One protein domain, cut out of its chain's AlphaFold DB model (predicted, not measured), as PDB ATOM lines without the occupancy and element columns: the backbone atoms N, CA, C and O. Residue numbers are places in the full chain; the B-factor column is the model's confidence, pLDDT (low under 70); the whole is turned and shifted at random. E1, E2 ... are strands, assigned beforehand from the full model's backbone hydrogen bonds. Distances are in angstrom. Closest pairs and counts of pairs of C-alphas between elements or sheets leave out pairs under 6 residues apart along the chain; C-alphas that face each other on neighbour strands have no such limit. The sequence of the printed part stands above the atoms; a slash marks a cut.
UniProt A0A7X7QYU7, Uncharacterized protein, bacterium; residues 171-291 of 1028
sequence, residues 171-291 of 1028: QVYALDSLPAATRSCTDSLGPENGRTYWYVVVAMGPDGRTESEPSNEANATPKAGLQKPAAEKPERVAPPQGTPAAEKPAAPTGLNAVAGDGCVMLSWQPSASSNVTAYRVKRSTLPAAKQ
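Overview. This is residues 171 to 291 of the 1028 residues of an uncharacterized protein of bacterium (UniProt A0A7X7QYU7). Little regular structure is here: you see a small splayed sandwich, sheets E1-E5-E4 and E3-E2-E6 face to face, closest at E3 and E4, with long loops around it. The 121 printed residues include six named strands, E1 to E6 in order, holding 35 residues; the class is all strand, both sheets antiparallel. It is compact, radius of gyration of the C-alphas 14.3 A, spanning 47 by 32 by 22 A.

Arrangement. Start at E1, residues 184 to 187, antiparallel to E5, residues 264 to 269: N 185 and O 266 are 3.0 A apart. E5 forms a hairpin with E4, residues 253 to 259; see N 256 and O 267, 2.8 A. E2, residues 197 to 204, forms a hairpin with E3, residues 218 to 220; see N 199 and O 218, 2.7 A. E6, residues 278 to 284, is antiparallel to E2; see N 200 and O 282, 3.0 A. Between the sheets, the closest C-alphas of E3 and E4, Ala 220 and Ala 259, are 5.3 A apart; E1 and E6 are apart.

Along the chain. Find C-alpha 184 at (57.456, -34.384, 0.698), where E1 begins. E2 runs 22.5 A, E4 19.3 A, E5 17.1 A; E6, 20.4 A, ends at (39.556, -36.981, -0.740).

Size, cuts and confidence. The printed part has no cut. Links E2 to E3 and E3 to E4 are long. Confidence is under 70 in 23 residues, among them 230 to 246.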
ATOM      1  N   GLN A 171      42.184 -36.084   6.940       76.94
ATOM      2  CA  GLN A 171      43.620 -36.252   7.177       76.94
ATOM      3  C   GLN A 171      44.081 -37.668   6.787       76.94
ATOM      4  O   GLN A 171      43.439 -38.650   7.152       76.94
ATOM      5  N   VAL A 172      45.208 -37.778   6.072       73.69
ATOM      6  CA  VAL A 172      45.768 -39.074   5.629       73.69
ATOM      7  C   VAL A 172      46.341 -39.883   6.797       73.69
ATOM      8  O   VAL A 172      46.251 -41.105   6.809       73.69
ATOM      9  N   TYR A 173      46.903 -39.211   7.802       68.88
ATOM     10  CA  TYR A 173      47.578 -39.845   8.932       68.88
ATOM     11  C   TYR A 173      46.816 -39.604  10.231       68.88
ATOM     12  O   TYR A 173      46.695 -38.463  10.666       68.88
ATOM     13  N   ALA A 174      46.298 -40.674  10.837       53.50
ATOM     14  CA  ALA A 174      45.263 -40.586  11.866       53.50
ATOM     15  C   ALA A 174      45.701 -39.978  13.211       53.50
ATOM     16  O   ALA A 174      44.818 -39.653  13.996       53.50
ATOM     17  N   LEU A 175      47.001 -39.809  13.491       52.44
ATOM     18  CA  LEU A 175      47.453 -39.416  14.833       52.44
ATOM     19  C   LEU A 175      48.607 -38.405  14.909       52.44
ATOM     20  O   LEU A 175      48.868 -37.935  16.003       52.44
ATOM     21  N   ASP A 176      49.224 -37.968  13.802       62.22
ATOM     22  CA  ASP A 176      50.341 -37.007  13.874       62.22
ATOM     23  C   ASP A 176      50.416 -36.069  12.667       62.22
ATOM     24  O   ASP A 176      50.030 -36.419  11.544       62.22
ATOM     25  N   SER A 177      50.954 -34.871  12.912       75.94
ATOM     26  CA  SER A 177      51.297 -33.896  11.872       75.94
ATOM     27  C   SER A 177      52.740 -34.140  11.396       75.94
ATOM     28  O   SER A 177      53.562 -34.705  12.118       75.94
ATOM     29  N   LEU A 178      53.059 -33.750  10.162       84.56
ATOM     30  CA  LEU A 178      54.416 -33.860   9.618       84.56
ATOM     31  C   LEU A 178      55.279 -32.700  10.143       84.56
ATOM     32  O   LEU A 178      54.778 -31.574  10.157       84.56
ATOM     33  N   PRO A 179      56.553 -32.911  10.525       86.62
ATOM     34  CA  PRO A 179      57.439 -31.847  10.995       86.62
ATOM     35  C   PRO A 179      57.481 -30.648  10.042       86.62
ATOM     36  O   PRO A 179      57.449 -30.835   8.823       86.62
ATOM     37  N   ALA A 180      57.640 -29.427  10.566       87.50
ATOM     38  CA  ALA A 180      57.759 -28.206   9.756       87.50
ATOM     39  C   ALA A 180      58.896 -28.240   8.718       87.50
ATOM     40  O   ALA A 180      58.860 -27.477   7.756       87.50
ATOM     41  N   ALA A 181      59.901 -29.108   8.877       87.44
ATOM     42  CA  ALA A 181      60.975 -29.316   7.900       87.44
ATOM     43  C   ALA A 181      60.557 -30.186   6.695       87.44
ATOM     44  O   ALA A 181      61.223 -30.174   5.663       87.44
ATOM     45  N   THR A 182      59.432 -30.898   6.787       88.75
ATOM     46  CA  THR A 182      58.959 -31.827   5.753       88.75
ATOM     47  C   THR A 182      58.507 -31.077   4.502       88.75
ATOM     48  O   THR A 182      57.767 -30.093   4.589       88.75
ATOM     49  N   ARG A 183      58.952 -31.530   3.326       90.56
ATOM     50  CA  ARG A 183      58.577 -30.972   2.007       90.56
ATOM     51  C   ARG A 183      57.963 -32.005   1.069       90.56
ATOM     52  O   ARG A 183      57.479 -31.655  -0.004       90.56
ATOM     53  N   SER A 184      58.001 -33.271   1.457       90.50
ATOM     54  CA  SER A 184      57.456 -34.384   0.698       90.50
ATOM     55  C   SER A 184      57.073 -35.523   1.631       90.50
ATOM     56  O   SER A 184      57.586 -35.637   2.744       90.50
ATOM     57  N   CYS A 185      56.149 -36.367   1.185       87.56
ATOM     58  CA  CYS A 185      55.815 -37.619   1.856       87.56
ATOM     59  C   CYS A 185      55.178 -38.601   0.870       87.56
ATOM     60  O   CYS A 185      54.605 -38.187  -0.136       87.56
ATOM     61  N   THR A 186      55.187 -39.887   1.203       86.88
ATOM     62  CA  THR A 186      54.494 -40.916   0.419       86.88
ATOM     63  C   THR A 186      53.258 -41.393   1.170       86.88
ATOM     64  O   THR A 186      53.384 -42.031   2.213       86.88
ATOM     65  N   ASP A 187      52.066 -41.120   0.637       83.94
ATOM     66  CA  ASP A 187      50.838 -41.775   1.085       83.94
ATOM     67  C   ASP A 187      50.831 -43.220   0.578       83.94
ATOM     68  O   ASP A 187      50.589 -43.489  -0.597       83.94
ATOM     69  N   SER A 188      51.132 -44.150   1.476       78.50
ATOM     70  CA  SER A 188      51.066 -45.597   1.249       78.50
ATOM     71  C   SER A 188      49.966 -46.267   2.082       78.50
ATOM     72  O   SER A 188      49.874 -47.493   2.112       78.50
ATOM     73  N   LEU A 189      49.126 -45.475   2.763       70.12
ATOM     74  CA  LEU A 189      48.098 -45.950   3.689       70.12
ATOM     75  C   LEU A 189      46.723 -45.891   3.019       70.12
ATOM     76  O   LEU A 189      45.964 -44.922   3.149       70.12
ATOM     77  N   GLY A 190      46.430 -46.932   2.242       68.75
ATOM     78  CA  GLY A 190      45.110 -47.148   1.660       68.75
ATOM     79  C   GLY A 190      44.846 -46.679   0.220       68.75
ATOM     80  O   GLY A 190      43.757 -47.024  -0.247       68.75
ATOM     81  N   PRO A 191      45.725 -45.961  -0.525       79.69
ATOM     82  CA  PRO A 191      45.483 -45.737  -1.949       79.69
ATOM     83  C   PRO A 191      45.391 -47.044  -2.745       79.69
ATOM     84  O   PRO A 191      46.301 -47.869  -2.740       79.69
ATOM     85  N   GLU A 192      44.283 -47.217  -3.458       83.56
ATOM     86  CA  GLU A 192      44.020 -48.365  -4.323       83.56
ATOM     87  C   GLU A 192      44.416 -48.040  -5.771       83.56
ATOM     88  O   GLU A 192      44.173 -46.941  -6.281       83.56
ATOM     89  N   ASN A 193      45.007 -49.017  -6.459       87.19
ATOM     90  CA  ASN A 193      45.314 -48.879  -7.880       87.19
ATOM     91  C   ASN A 193      44.029 -48.693  -8.703       87.19
ATOM     92  O   ASN A 193      43.044 -49.398  -8.503       87.19
ATOM     93  N   GLY A 194      44.049 -47.752  -9.648       87.81
ATOM     94  CA  GLY A 194      42.913 -47.427 -10.515       87.81
ATOM     95  C   GLY A 194      41.931 -46.394  -9.951       87.81
ATOM     96  O   GLY A 194      41.031 -45.981 -10.679       87.81
ATOM     97  N   ARG A 195      42.109 -45.923  -8.708       86.69
ATOM     98  CA  ARG A 195      41.278 -44.872  -8.098       86.69
ATOM     99  C   ARG A 195      42.034 -43.547  -8.030       86.69
ATOM    100  O   ARG A 195      43.162 -43.493  -7.556       86.69
ATOM    101  N   THR A 196      41.418 -42.467  -8.505       91.25
ATOM    102  CA  THR A 196      41.974 -41.115  -8.358       91.25
ATOM    103  C   THR A 196      41.767 -40.611  -6.931       91.25
ATOM    104  O   THR A 196      40.687 -40.774  -6.363       91.25
ATOM    105  N   TYR A 197      42.794 -39.980  -6.369       89.25
ATOM    106  CA  TYR A 197      42.754 -39.318  -5.068       89.25
ATOM    107  C   TYR A 197      43.185 -37.864  -5.218       89.25
ATOM    108  O   TYR A 197      44.137 -37.577  -5.944       89.25
ATOM    109  N   TRP A 198      42.507 -36.972  -4.502       92.81
ATOM    110  CA  TRP A 198      42.785 -35.540  -4.455       92.81
ATOM    111  C   TRP A 198      43.405 -35.192  -3.111       92.81
ATOM    112  O   TRP A 198      42.984 -35.728  -2.085       92.81
ATOM    113  N   TYR A 199      44.394 -34.305  -3.114       93.44
ATOM    114  CA  TYR A 199      45.190 -33.937  -1.955       93.44
ATOM    115  C   TYR A 199      45.296 -32.426  -1.813       93.44
ATOM    116  O   TYR A 199      45.430 -31.701  -2.798       93.44
ATOM    117  N   VAL A 200      45.331 -31.991  -0.557       94.62
ATOM    118  CA  VAL A 200      45.745 -30.647  -0.150       94.62
ATOM    119  C   VAL A 200      46.675 -30.746   1.054       94.62
ATOM    120  O   VAL A 200      46.612 -31.708   1.827       94.62
ATOM    121  N   VAL A 201      47.525 -29.739   1.239       93.81
ATOM    122  CA  VAL A 201      48.382 -29.605   2.421       93.81
ATOM    123  C   VAL A 201      48.045 -28.305   3.133       93.81
ATOM    124  O   VAL A 201      47.907 -27.264   2.498       93.81
ATOM    125  N   VAL A 202      47.919 -28.366   4.456       93.56
ATOM    126  CA  VAL A 202      47.759 -27.190   5.325       93.56
ATOM    127  C   VAL A 202      48.965 -27.057   6.249       93.56
ATOM    128  O   VAL A 202      49.552 -28.061   6.663       93.56
ATOM    129  N   ALA A 203      49.339 -25.821   6.565       92.94
ATOM    130  CA  ALA A 203      50.346 -25.490   7.566       92.94
ATOM    131  C   ALA A 203      49.695 -25.320   8.946       92.94
ATOM    132  O   ALA A 203      48.584 -24.801   9.049       92.94
ATOM    133  N   MET A 204      50.397 -25.744   9.994       89.44
ATOM    134  CA  MET A 204      49.939 -25.684  11.382       89.44
ATOM    135  C   MET A 204      50.669 -24.593  12.156       89.44
ATOM    136  O   MET A 204      51.900 -24.529  12.113       89.44
ATOM    137  N   GLY A 205      49.916 -23.786  12.902       85.25
ATOM    138  CA  GLY A 205      50.463 -22.837  13.869       85.25
ATOM    139  C   GLY A 205      50.954 -23.505  15.166       85.25
ATOM    140  O   GLY A 205      50.781 -24.713  15.364       85.25
ATOM    141  N   PRO A 206      51.562 -22.744  16.094       78.88
ATOM    142  CA  PRO A 206      52.157 -23.281  17.324       78.88
ATOM    143  C   PRO A 206      51.161 -23.825  18.359       78.88
ATOM    144  O   PRO A 206      51.564 -24.535  19.277       78.88
ATOM    145  N   ASP A 207      49.873 -23.520  18.212       72.12
ATOM    146  CA  ASP A 207      48.789 -24.043  19.055       72.12
ATOM    147  C   ASP A 207      48.305 -25.443  18.633       72.12
ATOM    148  O   ASP A 207      47.438 -26.023  19.287       72.12
ATOM    149  N   GLY A 208      48.814 -25.960  17.506       68.69
ATOM    150  CA  GLY A 208      48.450 -27.257  16.934       68.69
ATOM    151  C   GLY A 208      46.992 -27.384  16.484       68.69
ATOM    152  O   GLY A 208      46.559 -28.485  16.118       68.69
ATOM    153  N   ARG A 209      46.239 -26.278  16.471       71.56
ATOM    154  CA  ARG A 209      44.814 -26.223  16.104       71.56
ATOM    155  C   ARG A 209      44.545 -25.251  14.961       71.56
ATOM    156  O   ARG A 209      43.652 -25.509  14.161       71.56
ATOM    157  N   THR A 210      45.322 -24.179  14.853       83.94
ATOM    158  CA  THR A 210      45.181 -23.189  13.786       83.94
ATOM    159  C   THR A 210      45.807 -23.714  12.500       83.94
ATOM    160  O   THR A 210      47.030 -23.830  12.384       83.94
ATOM    161  N   GLU A 211      44.952 -24.032  11.530       89.31
ATOM    162  CA  GLU A 211      45.336 -24.439  10.177       89.31
ATOM    163  C   GLU A 211      45.362 -23.232   9.236       89.31
ATOM    164  O   GLU A 211      44.513 -22.344   9.327       89.31
ATOM    165  N   SER A 212      46.311 -23.208   8.301       92.31
ATOM    166  CA  SER A 212      46.259 -22.316   7.141       92.31
ATOM    167  C   SER A 212      45.059 -22.636   6.245       92.31
ATOM    168  O   SER A 212      44.426 -23.686   6.365       92.31
ATOM    169  N   GLU A 213      44.800 -21.778   5.255       93.62
ATOM    170  CA  GLU A 213      44.043 -22.233   4.082       93.62
ATOM    171  C   GLU A 213      44.758 -23.424   3.402       93.62
ATOM    172  O   GLU A 213      45.984 -23.563   3.541       93.62
ATOM    173  N   PRO A 214      44.031 -24.301   2.686       93.50
ATOM    174  CA  PRO A 214      44.639 -25.377   1.908       93.50
ATOM    175  C   PRO A 214      45.583 -24.851   0.820       93.50
ATOM    176  O   PRO A 214      45.356 -23.789   0.241       93.50
ATOM    177  N   SER A 215      46.616 -25.631   0.501       95.94
ATOM    178  CA  SER A 215      47.407 -25.455  -0.720       95.94
ATOM    179  C   SER A 215      46.543 -25.555  -1.983       95.94
ATOM    180  O   SER A 215      45.355 -25.884  -1.931       95.94
ATOM    181  N   ASN A 216      47.165 -25.395  -3.157       96.38
ATOM    182  CA  ASN A 216      46.542 -25.879  -4.387       96.38
ATOM    183  C   ASN A 216      46.186 -27.371  -4.259       96.38
ATOM    184  O   ASN A 216      46.881 -28.135  -3.580       96.38
ATOM    185  N   GLU A 217      45.108 -27.770  -4.926       96.12
ATOM    186  CA  GLU A 217      44.696 -29.165  -5.027       96.12
ATOM    187  C   GLU A 217      45.605 -29.901  -6.021       96.12
ATOM    188  O   GLU A 217      45.870 -29.409  -7.120       96.12
ATOM    189  N   ALA A 218      46.080 -31.082  -5.636       96.81
ATOM    190  CA  ALA A 218      46.795 -32.008  -6.512       96.81
ATOM    191  C   ALA A 218      46.061 -33.349  -6.545       96.81
ATOM    192  O   ALA A 218      45.336 -33.683  -5.613       96.81
ATOM    193  N   ASN A 219      46.236 -34.142  -7.597       96.50
ATOM    194  CA  ASN A 219      45.627 -35.466  -7.669       96.50
ATOM    195  C   ASN A 219      46.535 -36.472  -8.371       96.50
ATOM    196  O   ASN A 219      47.380 -36.101  -9.181       96.50
ATOM    197  N   ALA A 220      46.351 -37.747  -8.045       95.88
ATOM    198  CA  ALA A 220      47.050 -38.854  -8.681       95.88
ATOM    199  C   ALA A 220      46.167 -40.107  -8.690       95.88
ATOM    200  O   ALA A 220      45.286 -40.267  -7.846       95.88
ATOM    201  N   THR A 221      46.416 -41.005  -9.645       95.44
ATOM    202  CA  THR A 221      45.747 -42.312  -9.751       95.44
ATOM    203  C   THR A 221      46.809 -43.407  -9.669       95.44
ATOM    204  O   THR A 221      47.498 -43.615 -10.672       95.44
ATOM    205  N   PRO A 222      46.987 -44.072  -8.509       93.25
ATOM    206  CA  PRO A 222      47.923 -45.185  -8.350       93.25
ATOM    207  C   PRO A 222      47.691 -46.280  -9.396       93.25
ATOM    208  O   PRO A 222      46.557 -46.489  -9.841       93.25
ATOM    209  N   LYS A 223      48.752 -46.976  -9.814       94.81
ATOM    210  CA  LYS A 223      48.676 -48.070 -10.798       94.81
ATOM    211  C   LYS A 223      49.676 -49.173 -10.466       94.81
ATOM    212  O   LYS A 223      50.816 -48.889 -10.108       94.81
ATOM    213  N   ALA A 224      49.254 -50.418 -10.674       89.94
ATOM    214  CA  ALA A 224      50.108 -51.588 -10.496       89.94
ATOM    215  C   ALA A 224      51.346 -51.513 -11.404       89.94
ATOM    216  O   ALA A 224      51.242 -51.082 -12.556       89.94
ATOM    217  N   GLY A 225      52.506 -51.933 -10.893       86.06
ATOM    218  CA  GLY A 225      53.765 -51.963 -11.647       86.06
ATOM    219  C   GLY A 225      54.488 -50.616 -11.781       86.06
ATOM    220  O   GLY A 225      55.558 -50.571 -12.387       86.06
ATOM    221  N   LEU A 226      53.951 -49.524 -11.221       89.31
ATOM    222  CA  LEU A 226      54.707 -48.279 -11.045       89.31
ATOM    223  C   LEU A 226      55.714 -48.408  -9.896       89.31
ATOM    224  O   LEU A 226      55.602 -49.282  -9.037       89.31
ATOM    225  N   GLN A 227      56.706 -47.516  -9.858       84.25
ATOM    226  CA  GLN A 227      57.688 -47.515  -8.779       84.25
ATOM    227  C   GLN A 227      56.980 -47.349  -7.428       84.25
ATOM    228  O   GLN A 227      56.278 -46.365  -7.192       84.25
ATOM    229  N   LYS A 228      57.186 -48.324  -6.542       80.31
ATOM    230  CA  LYS A 228      56.823 -48.240  -5.131       80.31
ATOM    231  C   LYS A 228      58.095 -47.913  -4.350       80.31
ATOM    232  O   LYS A 228      58.977 -48.771  -4.277       80.31
ATOM    233  N   PRO A 229      58.247 -46.687  -3.821       71.62
ATOM    234  CA  PRO A 229      59.356 -46.378  -2.929       71.62
ATOM    235  C   PRO A 229      59.372 -47.366  -1.755       71.62
ATOM    236  O   PRO A 229      58.313 -47.859  -1.350       71.62
ATOM    237  N   ALA A 230      60.552 -47.650  -1.194       61.25
ATOM    238  CA  ALA A 230      60.621 -48.355   0.082       61.25
ATOM    239  C   ALA A 230      59.721 -47.622   1.090       61.25
ATOM    240  O   ALA A 230      59.652 -46.393   1.070       61.25
ATOM    241  N   ALA A 231      58.984 -48.367   1.916       54.28
ATOM    242  CA  ALA A 231      58.050 -47.785   2.870       54.28
ATOM    243  C   ALA A 231      58.815 -46.986   3.939       54.28
ATOM    244  O   ALA A 231      59.138 -47.500   5.007       54.28
ATOM    245  N   GLU A 232      59.125 -45.726   3.651       51.81
ATOM    246  CA  GLU A 232      59.614 -44.788   4.646       51.81
ATOM    247  C   GLU A 232      58.433 -44.404   5.533       51.81
ATOM    248  O   GLU A 232      57.428 -43.861   5.066       51.81
ATOM    249  N   LYS A 233      58.528 -44.711   6.830       52.44
ATOM    250  CA  LYS A 233      57.649 -44.089   7.818       52.44
ATOM    251  C   LYS A 233      58.086 -42.625   7.895       52.44
ATOM    252  O   LYS A 233      59.192 -42.396   8.380       52.44
ATOM    253  N   PRO A 234      57.287 -41.648   7.420       56.78
ATOM    254  CA  PRO A 234      57.664 -40.251   7.581       56.78
ATOM    255  C   PRO A 234      57.873 -39.974   9.070       56.78
ATOM    256  O   PRO A 234      57.134 -40.509   9.902       56.78
ATOM    257  N   GLU A 235      58.883 -39.170   9.400       58.31
ATOM    258  CA  GLU A 235      59.079 -38.680  10.761       58.31
ATOM    259  C   GLU A 235      57.809 -37.922  11.175       58.31
ATOM    260  O   GLU A 235      57.258 -37.133  10.405       58.31
ATOM    261  N   ARG A 236      57.272 -38.246  12.351       64.62
ATOM    262  CA  ARG A 236      55.991 -37.742  12.857       64.62
ATOM    263  C   ARG A 236      56.253 -36.947  14.120       64.62
ATOM    264  O   ARG A 236      57.097 -37.335  14.922       64.62
ATOM    265  N   VAL A 237      55.510 -35.863  14.301       56.78
ATOM    266  CA  VAL A 237      55.504 -35.106  15.554       56.78
ATOM    267  C   VAL A 237      54.093 -35.044  16.105       56.78
ATOM    268  O   VAL A 237      53.130 -34.800  15.367       56.78
ATOM    269  N   ALA A 238      54.013 -35.205  17.426       56.06
ATOM    270  CA  ALA A 238      52.801 -34.933  18.172       56.06
ATOM    271  C   ALA A 238      52.308 -33.510  17.849       56.06
ATOM    272  O   ALA A 238      53.126 -32.600  17.659       56.06
ATOM    273  N   PRO A 239      50.985 -33.290  17.769       55.53
ATOM    274  CA  PRO A 239      50.450 -31.963  17.527       55.53
ATOM    275  C   PRO A 239      50.960 -30.972  18.596       55.53
ATOM    276  O   PRO A 239      50.958 -31.303  19.784       55.53
ATOM    277  N   PRO A 240      51.388 -29.761  18.196       53.59
ATOM    278  CA  PRO A 240      51.806 -28.718  19.131       53.59
ATOM    279  C   PRO A 240      50.700 -28.415  20.157       53.59
ATOM    280  O   PRO A 240      49.525 -28.413  19.808       53.59
ATOM    281  N   GLN A 241      51.054 -28.140  21.416       52.38
ATOM    282  CA  GLN A 241      50.090 -27.829  22.492       52.38
ATOM    283  C   GLN A 241      50.236 -26.388  23.028       52.38
ATOM    284  O   GLN A 241      50.052 -26.136  24.218       52.38
ATOM    285  N   GLY A 242      50.632 -25.438  22.173       51.16
ATOM    286  CA  GLY A 242      50.901 -24.051  22.564       51.16
ATOM    287  C   GLY A 242      49.656 -23.183  22.808       51.16
ATOM    288  O   GLY A 242      48.527 -23.558  22.503       51.16
ATOM    289  N   THR A 243      49.883 -21.980  23.343       54.22
ATOM    290  CA  THR A 243      48.884 -20.900  23.448       54.22
ATOM    291  C   THR A 243      48.332 -20.507  22.070       54.22
ATOM    292  O   THR A 243      49.088 -20.619  21.102       54.22
ATOM    293  N   PRO A 244      47.079 -20.003  21.966       52.53
ATOM    294  CA  PRO A 244      46.460 -19.625  20.693       52.53
ATOM    295  C   PRO A 244      47.409 -18.809  19.817       52.53
ATOM    296  O   PRO A 244      47.998 -17.829  20.282       52.53
ATOM    297  N   ALA A 245      47.591 -19.232  18.565       56.66
ATOM    298  CA  ALA A 245      48.471 -18.521  17.652       56.66
ATOM    299  C   ALA A 245      47.903 -17.115  17.387       56.66
ATOM    300  O   ALA A 245      46.751 -16.978  16.985       56.66
ATOM    301  N   ALA A 246      48.711 -16.069  17.588       59.38
ATOM    302  CA  ALA A 246      48.291 -14.690  17.319       59.38
ATOM    303  C   ALA A 246      48.050 -14.418  15.817       59.38
ATOM    304  O   ALA A 246      47.350 -13.470  15.475       59.38
ATOM    305  N   GLU A 247      48.598 -15.255  14.926       79.31
ATOM    306  CA  GLU A 247      48.470 -15.117  13.474       79.31
ATOM    307  C   GLU A 247      48.290 -16.485  12.791       79.31
ATOM    308  O   GLU A 247      49.038 -17.432  13.048       79.31
ATOM    309  N   LYS A 248      47.293 -16.592  11.903       87.62
ATOM    310  CA  LYS A 248      47.027 -17.790  11.093       87.62
ATOM    311  C   LYS A 248      48.132 -17.959  10.034       87.62
ATOM    312  O   LYS A 248      48.372 -17.008   9.294       87.62
ATOM    313  N   PRO A 249      48.784 -19.132   9.906       91.69
ATOM    314  CA  PRO A 249      49.817 -19.328   8.891       91.69
ATOM    315  C   PRO A 249      49.284 -19.184   7.457       91.69
ATOM    316  O   PRO A 249      48.135 -19.527   7.166       91.69
ATOM    317  N   ALA A 250      50.145 -18.759   6.533       94.44
ATOM    318  CA  ALA A 250      49.875 -18.780   5.099       94.44
ATOM    319  C   ALA A 250      49.809 -20.225   4.572       94.44
ATOM    320  O   ALA A 250      50.430 -21.132   5.134       94.44
ATOM    321  N   ALA A 251      49.080 -20.447   3.478       95.50
ATOM    322  CA  ALA A 251      48.989 -21.765   2.856       95.50
ATOM    323  C   ALA A 251      50.344 -22.218   2.269       95.50
ATOM    324  O   ALA A 251      51.074 -21.396   1.705       95.50
ATOM    325  N   PRO A 252      50.692 -23.516   2.348       96.50
ATOM    326  CA  PRO A 252      51.728 -24.105   1.500       96.50
ATOM    327  C   PRO A 252      51.364 -23.957   0.017       96.50
ATOM    328  O   PRO A 252      50.190 -23.849  -0.338       96.50
ATOM    329  N   THR A 253      52.353 -23.999  -0.872       97.06
ATOM    330  CA  THR A 253      52.126 -23.827  -2.320       97.06
ATOM    331  C   THR A 253      52.803 -24.925  -3.131       97.06
ATOM    332  O   THR A 253      53.575 -25.715  -2.594       97.06
ATOM    333  N   GLY A 254      52.508 -25.016  -4.429       96.44
ATOM    334  CA  GLY A 254      53.192 -25.939  -5.339       96.44
ATOM    335  C   GLY A 254      53.046 -27.416  -4.961       96.44
ATOM    336  O   GLY A 254      53.980 -28.184  -5.184       96.44
ATOM    337  N   LEU A 255      51.913 -27.809  -4.364       97.38
ATOM    338  CA  LEU A 255      51.628 -29.211  -4.087       97.38
ATOM    339  C   LEU A 255      51.554 -29.982  -5.407       97.38
ATOM    340  O   LEU A 255      50.799 -29.617  -6.308       97.38
ATOM    341  N   ASN A 256      52.316 -31.064  -5.485       97.56
ATOM    342  CA  ASN A 256      52.374 -31.991  -6.601       97.56
ATOM    343  C   ASN A 256      52.146 -33.422  -6.096       97.56
ATOM    344  O   ASN A 256      52.593 -33.768  -5.001       97.56
ATOM    345  N   ALA A 257      51.473 -34.243  -6.904       96.00
ATOM    346  CA  ALA A 257      51.152 -35.631  -6.592       96.00
ATOM    347  C   ALA A 257      51.554 -36.553  -7.751       96.00
ATOM    348  O   ALA A 257      51.163 -36.333  -8.895       96.00
ATOM    349  N   VAL A 258      52.317 -37.603  -7.448       95.81
ATOM    350  CA  VAL A 258      52.814 -38.586  -8.421       95.81
ATOM    351  C   VAL A 258      52.329 -39.978  -8.021       95.81
ATOM    352  O   VAL A 258      52.465 -40.392  -6.873       95.81
ATOM    353  N   ALA A 259      51.739 -40.702  -8.971       94.88
ATOM    354  CA  ALA A 259      51.237 -42.055  -8.751       94.88
ATOM    355  C   ALA A 259      52.377 -43.082  -8.631       94.88
ATOM    356  O   ALA A 259      53.308 -43.063  -9.434       94.88
ATOM    357  N   GLY A 260      52.250 -44.009  -7.680       92.44
ATOM    358  CA  GLY A 260      53.050 -45.235  -7.579       92.44
ATOM    359  C   GLY A 260      52.159 -46.484  -7.532       92.44
ATOM    360  O   GLY A 260      50.954 -46.401  -7.792       92.44
ATOM    361  N   ASP A 261      52.740 -47.641  -7.203       90.88
ATOM    362  CA  ASP A 261      51.990 -48.895  -7.024       90.88
ATOM    363  C   ASP A 261      51.407 -49.000  -5.605       90.88
ATOM    364  O   ASP A 261      52.119 -49.251  -4.625       90.88
ATOM    365  N   GLY A 262      50.097 -48.757  -5.496       85.06
ATOM    366  CA  GLY A 262      49.373 -48.710  -4.224       85.06
ATOM    367  C   GLY A 262      49.783 -47.540  -3.323       85.06
ATOM    368  O   GLY A 262      49.640 -47.620  -2.105       85.06
ATOM    369  N   CYS A 263      50.353 -46.471  -3.891       87.38
ATOM    370  CA  CYS A 263      50.775 -45.282  -3.150       87.38
ATOM    371  C   CYS A 263      50.730 -44.001  -4.001       87.38
ATOM    372  O   CYS A 263      50.683 -44.053  -5.232       87.38
ATOM    373  N   VAL A 264      50.794 -42.840  -3.343       91.00
ATOM    374  CA  VAL A 264      50.949 -41.517  -3.966       91.00
ATOM    375  C   VAL A 264      52.103 -40.767  -3.304       91.00
ATOM    376  O   VAL A 264      52.120 -40.575  -2.092       91.00
ATOM    377  N   MET A 265      53.066 -40.312  -4.100       91.81
ATOM    378  CA  MET A 265      54.177 -39.468  -3.656       91.81
ATOM    379  C   MET A 265      53.778 -37.996  -3.766       91.81
ATOM    380  O   MET A 265      53.342 -37.549  -4.825       91.81
ATOM    381  N   LEU A 266      53.931 -37.246  -2.680       94.19
ATOM    382  CA  LEU A 266      53.535 -35.845  -2.567       94.19
ATOM    383  C   LEU A 266      54.756 -34.966  -2.309       94.19
ATOM    384  O   LEU A 266      55.638 -35.349  -1.542       94.19
ATOM    385  N   SER A 267      54.779 -33.771  -2.892       95.19
ATOM    386  CA  SER A 267      55.794 -32.741  -2.628       95.19
ATOM    387  C   SER A 267      55.181 -31.347  -2.680       95.19
ATOM    388  O   SER A 267      54.339 -31.107  -3.540       95.19
ATOM    389  N   TRP A 268      55.607 -30.425  -1.818       96.94
ATOM    390  CA  TRP A 268      55.112 -29.044  -1.779       96.94
ATOM    391  C   TRP A 268      56.207 -28.049  -1.386       96.94
ATOM    392  O   TRP A 268      57.228 -28.402  -0.791       96.94
ATOM    393  N   GLN A 269      55.966 -26.779  -1.694       96.94
ATOM    394  CA  GLN A 269      56.740 -25.651  -1.188       96.94
ATOM    395  C   GLN A 269      56.207 -25.220   0.184       96.94
ATOM    396  O   GLN A 269      54.987 -25.215   0.398       96.94
ATOM    397  N   PRO A 270      57.095 -24.859   1.128       94.69
ATOM    398  CA  PRO A 270      56.679 -24.491   2.469       94.69
ATOM    399  C   PRO A 270      55.798 -23.242   2.468       94.69
ATOM    400  O   PRO A 270      55.870 -22.397   1.578       94.69
ATOM    401  N   SER A 271      54.990 -23.120   3.514       94.31
ATOM    402  CA  SER A 271      54.325 -21.860   3.844       94.31
ATOM    403  C   SER A 271      55.357 -20.754   4.094       94.31
ATOM    404  O   SER A 271      56.419 -21.006   4.664       94.31
ATOM    405  N   ALA A 272      55.032 -19.530   3.672       93.88
ATOM    406  CA  ALA A 272      55.877 -18.354   3.867       93.88
ATOM    407  C   ALA A 272      55.889 -17.844   5.322       93.88
ATOM    408  O   ALA A 272      56.705 -16.990   5.665       93.88
ATOM    409  N   SER A 273      54.991 -18.343   6.176       92.31
ATOM    410  CA  SER A 273      54.916 -17.936   7.578       92.31
ATOM    411  C   SER A 273      56.005 -18.606   8.419       92.31
ATOM    412  O   SER A 273      56.255 -19.804   8.306       92.31
ATOM    413  N   SER A 274      56.624 -17.840   9.316       88.31
ATOM    414  CA  SER A 274      57.676 -18.327  10.221       88.31
ATOM    415  C   SER A 274      57.141 -19.086  11.440       88.31
ATOM    416  O   SER A 274      57.896 -19.790  12.102       88.31
ATOM    417  N   ASN A 275      55.844 -18.972  11.735       86.00
ATOM    418  CA  ASN A 275      55.186 -19.606  12.882       86.00
ATOM    419  C   ASN A 275      54.677 -21.033  12.596       86.00
ATOM    420  O   ASN A 275      53.863 -21.562  13.354       86.00
ATOM    421  N   VAL A 276      55.133 -21.658  11.508       89.44
ATOM    422  CA  VAL A 276      54.718 -23.007  11.119       89.44
ATOM    423  C   VAL A 276      55.474 -24.046  11.932       89.44
ATOM    424  O   VAL A 276      56.701 -24.099  11.908       89.44
ATOM    425  N   THR A 277      54.738 -24.915  12.612       88.75
ATOM    426  CA  THR A 277      55.302 -25.981  13.457       88.75
ATOM    427  C   THR A 277      55.119 -27.373  12.859       88.75
ATOM    428  O   THR A 277      55.904 -28.276  13.152       88.75
ATOM    429  N   ALA A 278      54.142 -27.545  11.966       89.69
ATOM    430  CA  ALA A 278      53.890 -28.800  11.270       89.69
ATOM    431  C   ALA A 278      53.084 -28.601   9.972       89.69
ATOM    432  O   ALA A 278      52.544 -27.524   9.719       89.69
ATOM    433  N   TYR A 279      52.956 -29.660   9.170       90.31
ATOM    434  CA  TYR A 279      52.031 -29.750   8.037       90.31
ATOM    435  C   TYR A 279      51.047 -30.908   8.218       90.31
ATOM    436  O   TYR A 279      51.391 -31.948   8.783       90.31
ATOM    437  N   ARG A 280      49.831 -30.770   7.681       89.25
ATOM    438  CA  ARG A 280      48.877 -31.882   7.546       89.25
ATOM    439  C   ARG A 280      48.529 -32.099   6.086       89.25
ATOM    440  O   ARG A 280      48.130 -31.170   5.389       89.25
ATOM    441  N   VAL A 281      48.634 -33.350   5.653       88.69
ATOM    442  CA  VAL A 281      48.165 -33.802   4.344       88.69
ATOM    443  C   VAL A 281      46.734 -34.295   4.492       88.69
ATOM    444  O   VAL A 281      46.452 -35.163   5.327       88.69
ATOM    445  N   LYS A 282      45.836 -33.757   3.671       88.06
ATOM    446  CA  LYS A 282      44.442 -34.190   3.594       88.06
ATOM    447  C   LYS A 282      44.157 -34.791   2.226       88.06
ATOM    448  O   LYS A 282      44.713 -34.344   1.227       88.06
ATOM    449  N   ARG A 283      43.282 -35.791   2.197       87.19
ATOM    450  CA  ARG A 283      42.906 -36.587   1.030       87.19
ATOM    451  C   ARG A 283      41.392 -36.639   0.879       87.19
ATOM    452  O   ARG A 283      40.665 -36.671   1.870       87.19
ATOM    453  N   SER A 284      40.934 -36.684  -0.362       85.19
ATOM    454  CA  SER A 284      39.556 -36.981  -0.740       85.19
ATOM    455  C   SER A 284      39.529 -37.913  -1.953       85.19
ATOM    456  O   SER A 284      40.512 -38.043  -2.686       85.19
ATOM    457  N   THR A 285      38.391 -38.569  -2.164       82.06
ATOM    458  CA  THR A 285      38.056 -39.318  -3.379       82.06
ATOM    459  C   THR A 285      37.215 -38.495  -4.360       82.06
ATOM    460  O   THR A 285      36.693 -39.060  -5.318       82.06
ATOM    461  N   LEU A 286      37.057 -37.184  -4.132       85.06
ATOM    462  CA  LEU A 286      36.433 -36.234  -5.056       85.06
ATOM    463  C   LEU A 286      37.195 -34.889  -5.072       85.06
ATOM    464  O   LEU A 286      37.732 -34.477  -4.038       85.06
ATOM    465  N   PRO A 287      37.203 -34.162  -6.209       89.44
ATOM    466  CA  PRO A 287      37.764 -32.808  -6.277       89.44
ATOM    467  C   PRO A 287      36.953 -31.842  -5.410       89.44
ATOM    468  O   PRO A 287      35.740 -32.028  -5.275       89.44
ATOM    469  N   ALA A 288      37.582 -30.781  -4.893       87.44
ATOM    470  CA  ALA A 288      36.988 -29.817  -3.955       87.44
ATOM    471  C   ALA A 288      35.587 -29.339  -4.370       87.44
ATOM    472  O   ALA A 288      34.668 -29.334  -3.555       87.44
ATOM    473  N   ALA A 289      35.389 -29.025  -5.655       87.56
ATOM    474  CA  ALA A 289      34.118 -28.534  -6.196       87.56
ATOM    475  C   ALA A 289      32.947 -29.539  -6.117       87.56
ATOM    476  O   ALA A 289      31.800 -29.155  -6.329       87.56
ATOM    477  N   LYS A 290      33.219 -30.823  -5.854       84.62
ATOM    478  CA  LYS A 290      32.217 -31.897  -5.754       84.62
ATOM    479  C   LYS A 290      32.089 -32.469  -4.339       84.62
ATOM    480  O   LYS A 290      31.337 -33.420  -4.144       84.62
ATOM    481  N   GLN A 291      32.829 -31.935  -3.368       84.19
ATOM    482  CA  GLN A 291      32.833 -32.470  -2.011       84.19
ATOM    483  C   GLN A 291      31.573 -32.059  -1.245       84.19
ATOM    484  O   GLN A 291      31.247 -30.882  -1.118       84.19
TER     485      GLN A 291